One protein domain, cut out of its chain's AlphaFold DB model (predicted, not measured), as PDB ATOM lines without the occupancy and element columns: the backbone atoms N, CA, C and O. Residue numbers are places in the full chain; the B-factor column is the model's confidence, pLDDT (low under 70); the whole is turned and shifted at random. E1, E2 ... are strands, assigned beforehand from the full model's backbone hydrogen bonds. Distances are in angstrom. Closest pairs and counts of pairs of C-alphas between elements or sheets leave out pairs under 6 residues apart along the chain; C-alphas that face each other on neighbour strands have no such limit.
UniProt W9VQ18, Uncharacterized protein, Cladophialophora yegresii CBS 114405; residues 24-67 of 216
ATOM      1  N   GLY A  24     187.222 180.329 208.101       56.31
ATOM      2  CA  GLY A  24     188.089 179.223 208.505       56.31
ATOM      3  C   GLY A  24     188.525 178.352 207.327       56.31
ATOM      4  O   GLY A  24     188.271 177.154 207.323       56.31
ATOM      5  N   THR A  25     189.160 178.940 206.320       56.44
ATOM      6  CA  THR A  25     189.802 178.283 205.182       56.44
ATOM      7  C   THR A  25     190.931 177.377 205.635       56.44
ATOM      8  O   THR A  25     191.150 176.354 205.000       56.44
ATOM      9  N   ASP A  26     191.543 177.662 206.790       58.66
ATOM     10  CA  ASP A  26     192.466 176.749 207.475       58.66
ATOM     11  C   ASP A  26     191.796 175.422 207.876       58.66
ATOM     12  O   ASP A  26     192.472 174.419 208.088       58.66
ATOM     13  N   GLN A  27     190.461 175.387 207.970       63.22
ATOM     14  CA  GLN A  27     189.703 174.156 208.213       63.22
ATOM     15  C   GLN A  27     189.351 173.405 206.927       63.22
ATOM     16  O   GLN A  27     188.907 172.258 207.005       63.22
ATOM     17  N   ASN A  28     189.521 174.021 205.754       70.62
ATOM     18  CA  ASN A  28     189.242 173.376 204.482       70.62
ATOM     19  C   ASN A  28     190.551 172.926 203.809       70.62
ATOM     20  O   ASN A  28     191.224 173.739 203.171       70.62
ATOM     21  N   PRO A  29     190.908 171.630 203.876       76.81
ATOM     22  CA  PRO A  29     192.174 171.134 203.334       76.81
ATOM     23  C   PRO A  29     192.314 171.346 201.819       76.81
ATOM     24  O   PRO A  29     193.429 171.351 201.309       76.81
ATOM     25  N   TYR A  30     191.211 171.562 201.094       75.00
ATOM     26  CA  TYR A  30     191.218 171.830 199.651       75.00
ATOM     27  C   TYR A  30     191.575 173.274 199.281       75.00
ATOM     28  O   TYR A  30     191.816 173.566 198.111       75.00
ATOM     29  N   CYS A  31     191.572 174.178 200.258       75.50
ATOM     30  CA  CYS A  31     191.859 175.599 200.071       75.50
ATOM     31  C   CYS A  31     193.158 176.032 200.766       75.50
ATOM     32  O   CYS A  31     193.605 177.159 200.569       75.50
ATOM     33  N   ALA A  32     193.757 175.145 201.563       73.94
ATOM     34  CA  ALA A  32     194.969 175.414 202.321       73.94
ATOM     35  C   ALA A  32     196.200 175.548 201.407       73.94
ATOM     36  O   ALA A  32     196.380 174.769 200.468       73.94
ATOM     37  N   GLY A  33     197.077 176.511 201.710       73.00
ATOM     38  CA  GLY A  33     198.369 176.674 201.032       73.00
ATOM     39  C   GLY A  33     198.366 177.658 199.861       73.00
ATOM     40  O   GLY A  33     199.380 177.789 199.174       73.00
ATOM     41  N   ASN A  34     197.260 178.370 199.629       75.75
ATOM     42  CA  ASN A  34     197.206 179.474 198.676       75.75
ATOM     43  C   ASN A  34     196.560 180.700 199.325       75.75
ATOM     44  O   ASN A  34     195.356 180.729 199.568       75.75
ATOM     45  N   SER A  35     197.351 181.760 199.493       74.06
ATOM     46  CA  SER A  35     196.938 183.014 200.134       74.06
ATOM     47  C   SER A  35     195.763 183.724 199.451       74.06
ATOM     48  O   SER A  35     195.124 184.581 200.056       74.06
ATOM     49  N   ILE A  36     195.490 183.422 198.176       75.31
ATOM     50  CA  ILE A  36     194.345 183.970 197.431       75.31
ATOM     51  C   ILE A  36     193.062 183.193 197.763       75.31
ATOM     52  O   ILE A  36     191.988 183.782 197.849       75.31
ATOM     53  N   PHE A  37     193.170 181.884 197.993       77.19
ATOM     54  CA  PHE A  37     192.045 181.047 198.414       77.19
ATOM     55  C   PHE A  37     191.765 181.146 199.911       77.19
ATOM     56  O   PHE A  37     190.615 181.017 200.313       77.19
ATOM     57  N   GLU A  38     192.768 181.464 200.726       68.81
ATOM     58  CA  GLU A  38     192.602 181.725 202.163       68.81
ATOM     59  C   GLU A  38     191.771 182.986 202.451       68.81
ATOM     60  O   GLU A  38     191.133 183.098 203.492       68.81
ATOM     61  N   GLN A  39     191.703 183.917 201.496       70.81
ATOM     62  CA  GLN A  39     190.788 185.060 201.568       70.81
ATOM     63  C   GLN A  39     189.345 184.683 201.192       70.81
ATOM     64  O   GLN A  39     188.430 185.488 201.378       70.81
ATOM     65  N   LEU A  40     189.123 183.479 200.649       74.94
ATOM     66  CA  LEU A  40     187.854 183.052 200.082       74.94
ATOM     67  C   LEU A  40     187.114 182.077 201.002       74.94
ATOM     68  O   LEU A  40     187.577 180.992 201.319       74.94
ATOM     69  N   CYS A  41     185.896 182.431 201.388       75.12
ATOM     70  CA  CYS A  41     185.135 181.701 202.397       75.12
ATOM     71  C   CYS A  41     184.423 180.463 201.838       75.12
ATOM     72  O   CYS A  41     183.203 180.477 201.674       75.12
ATOM     73  N   CYS A  42     185.162 179.386 201.560       78.56
ATOM     74  CA  CYS A  42     184.576 178.137 201.070       78.56
ATOM     75  C   CYS A  42     184.221 177.186 202.224       78.56
ATOM     76  O   CYS A  42     185.128 176.610 202.832       78.56
ATOM     77  N   PRO A  43     182.924 176.968 202.525       75.56
ATOM     78  CA  PRO A  43     182.528 175.986 203.524       75.56
ATOM     79  C   PRO A  43     182.850 174.577 203.024       75.56
ATOM     80  O   PRO A  43     182.538 174.229 201.885       75.56
ATOM     81  N   TYR A  44     183.442 173.748 203.881       71.81
ATOM     82  CA  TYR A  44     183.593 172.318 203.611       71.81
ATOM     83  C   TYR A  44     182.207 171.687 203.344       71.81
ATOM     84  O   TYR A  44     181.259 172.018 204.062       71.81
ATOM     85  N   PRO A  45     182.039 170.798 202.342       75.88
ATOM     86  CA  PRO A  45     183.058 170.108 201.541       75.88
ATOM     87  C   PRO A  45     183.423 170.796 200.214       75.88
ATOM     88  O   PRO A  45     183.950 170.143 199.320       75.88
ATOM     89  N   ASN A  46     183.121 172.080 200.024       81.38
ATOM     90  CA  ASN A  46     183.404 172.747 198.752       81.38
ATOM     91  C   ASN A  46     184.914 172.939 198.542       81.38
ATOM     92  O   ASN A  46     185.645 173.243 199.480       81.38
ATOM     93  N   VAL A  47     185.376 172.799 197.303       83.31
ATOM     94  CA  VAL A  47     186.772 172.986 196.895       83.31
ATOM     95  C   VAL A  47     186.992 174.388 196.328       83.31
ATOM     96  O   VAL A  47     186.102 174.961 195.691       83.31
ATOM     97  N   CYS A  48     188.181 174.946 196.553       83.19
ATOM     98  CA  CYS A  48     188.601 176.201 195.939       83.19
ATOM     99  C   CYS A  48     189.057 175.967 194.493       83.19
ATOM    100  O   CYS A  48     189.782 175.012 194.215       83.19
ATOM    101  N   TYR A  49     188.649 176.834 193.568       81.75
ATOM    102  CA  TYR A  49     189.026 176.741 192.155       81.75
ATOM    103  C   TYR A  49     189.190 178.122 191.512       81.75
ATOM    104  O   TYR A  49     188.759 179.137 192.057       81.75
ATOM    105  N   TRP A  50     189.808 178.161 190.332       79.06
ATOM    106  CA  TRP A  50     189.919 179.371 189.518       79.06
ATOM    107  C   TRP A  50     188.756 179.446 188.536       79.06
ATOM    108  O   TRP A  50     188.619 178.592 187.664       79.06
ATOM    109  N   GLN A  51     187.920 180.466 188.689       67.31
ATOM    110  CA  GLN A  51     186.660 180.595 187.971       67.31
ATOM    111  C   GLN A  51     186.828 181.031 186.517       67.31
ATOM    112  O   GLN A  51     186.085 180.572 185.659       67.31
ATOM    113  N   ASN A  52     187.816 181.880 186.237       66.69
ATOM    114  CA  ASN A  52     188.063 182.439 184.910       66.69
ATOM    115  C   ASN A  52     189.565 182.451 184.602       66.69
ATOM    116  O   ASN A  52     190.396 182.395 185.514       66.69
ATOM    117  N   ARG A  53     189.922 182.613 183.319       56.34
ATOM    118  CA  ARG A  53     191.315 182.874 182.895       56.34
ATOM    119  C   ARG A  53     191.907 184.142 183.512       56.34
ATOM    120  O   ARG A  53     193.125 184.245 183.600       56.34
ATOM    121  N   ASP A  54     191.053 185.046 183.976       67.81
ATOM    122  CA  ASP A  54     191.440 186.266 184.686       67.81
ATOM    123  C   ASP A  54     191.913 185.994 186.124       67.81
ATOM    124  O   ASP A  54     192.321 186.913 186.829       67.81
ATOM    125  N   GLY A  55     191.867 184.735 186.579       65.31
ATOM    126  CA  GLY A  55     192.346 184.354 187.901       65.31
ATOM    127  C   GLY A  55     191.430 184.840 189.022       65.31
ATOM    128  O   GLY A  55     191.907 185.227 190.080       65.31
ATOM    129  N   THR A  56     190.111 184.841 188.827       78.62
ATOM    130  CA  THR A  56     189.172 185.076 189.934       78.62
ATOM    131  C   THR A  56     188.956 183.784 190.729       78.62
ATOM    132  O   THR A  56     188.523 182.791 190.139       78.62
ATOM    133  N   PRO A  57     189.257 183.747 192.041       79.88
ATOM    134  CA  PRO A  57     189.049 182.565 192.874       79.88
ATOM    135  C   PRO A  57     187.556 182.348 193.189       79.88
ATOM    136  O   PRO A  57     186.809 183.307 193.383       79.88
ATOM    137  N   GLY A  58     187.119 181.088 193.258       82.31
ATOM    138  CA  GLY A  58     185.738 180.683 193.539       82.31
ATOM    139  C   GLY A  58     185.645 179.404 194.382       82.31
ATOM    140  O   GLY A  58     186.636 178.702 194.575       82.31
ATOM    141  N   CYS A  59     184.435 179.084 194.858       83.44
ATOM    142  CA  CYS A  59     184.122 177.834 195.565       83.44
ATOM    143  C   CYS A  59     183.225 176.941 194.704       83.44
ATOM    144  O   CYS A  59     182.281 177.431 194.083       83.44
ATOM    145  N   CYS A  60     183.481 175.639 194.698       83.19
ATOM    146  CA  CYS A  60     182.740 174.670 193.899       83.19
ATOM    147  C   CYS A  60     182.444 173.409 194.718       83.19
ATOM    148  O   CYS A  60     183.261 173.040 195.563       83.19
ATOM    149  N   PRO A  61     181.304 172.732 194.517       82.38
ATOM    150  CA  PRO A  61     181.011 171.493 195.229       82.38
ATOM    151  C   PRO A  61     182.060 170.410 194.957       82.38
ATOM    152  O   PRO A  61     182.493 170.229 193.819       82.38
ATOM    153  N   ALA A  62     182.444 169.654 195.990       79.88
ATOM    154  CA  ALA A  62     183.331 168.507 195.806       79.88
ATOM    155  C   ALA A  62     182.753 167.517 194.781       79.88
ATOM    156  O   ALA A  62     181.575 167.161 194.830       79.88
ATOM    157  N   GLY A  63     183.606 167.064 193.862       76.50
ATOM    158  CA  GLY A  63     183.247 166.099 192.821       76.50
ATOM    159  C   GLY A  63     182.608 166.699 191.564       76.50
ATOM    160  O   GLY A  63     182.321 165.944 190.638       76.50
ATOM    161  N   GLN A  64     182.411 168.021 191.490       73.44
ATOM    162  CA  GLN A  64     181.998 168.685 190.251       73.44
ATOM    163  C   GLN A  64     183.185 169.301 189.510       73.44
ATOM    164  O   GLN A  64     184.167 169.733 190.112       73.44
ATOM    165  N   VAL A  65     183.086 169.331 188.180       65.19
ATOM    166  CA  VAL A  65     184.037 170.048 187.329       65.19
ATOM    167  C   VAL A  65     183.596 171.501 187.275       65.19
ATOM    168  O   VAL A  65     182.471 171.808 186.890       65.19
ATOM    169  N   CYS A  66     184.479 172.393 187.697       67.31
ATOM    170  CA  CYS A  66     184.190 173.809 187.818       67.31
ATOM    171  C   CYS A  66     184.675 174.497 186.535       67.31
ATOM    172  O   CYS A  66     185.844 174.847 186.405       67.31
ATOM    173  N   ASP A  67     183.782 174.622 185.558       65.38
ATOM    174  CA  ASP A  67     184.032 175.171 184.217       65.38
ATOM    175  C   ASP A  67     183.648 176.659 184.094       65.38
ATOM    176  O   ASP A  67     183.497 177.185 182.994       65.38
TER     177      ASP A  67
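What this domain is: This is residues 24 to 67 of the 216 residues of an uncharacterized protein of Cladophialophora yegresii CBS 114405 (UniProt W9VQ18). With little regular structure, the domain is a small two-stranded hairpin, E1 and E2, with a long irregular stretch, residues 24 to 46, looped beside it on one side and a short tail, residues 61 to 67, folding back on the other. The 44 printed residues hold no named helix and two named strands, in the order E1, E2, antiparallel; the class is all strand, though the strands hold only 8 residues. The whole is compact, with a radius of gyration of the C-alphas of 9.6 A and spans of 26 by 22 by 14 A.

How they stand to each other: E1, residues 47 to 50, and E2, residues 57 to 60, form a hairpin, antiparallel neighbours with 138 degrees between their directions. C-alphas 50 and 57 face each other at 4.7 A. N 47 and O 60, at 2.7 A, and N 58 and O 49, at 2.8 A, are within hydrogen-bond range.

Where its parts are: E1 measures 10.3 A from C-alpha 47 at (186.772, 172.986, 196.895) to C-alpha 50. E2 measures 10.2 A and ends at C-alpha 60, (182.740, 174.670, 193.899).

The domain as a whole: The C-alphas farthest apart, of Gln 27 and Arg 53, are 26.8 A apart. The printed part has no cut. The E1 to E2 link is short, with 6 residues. In this model, pLDDT is under 70 at residues 24 to 27, 38, 51 to 55 and 65 to 67.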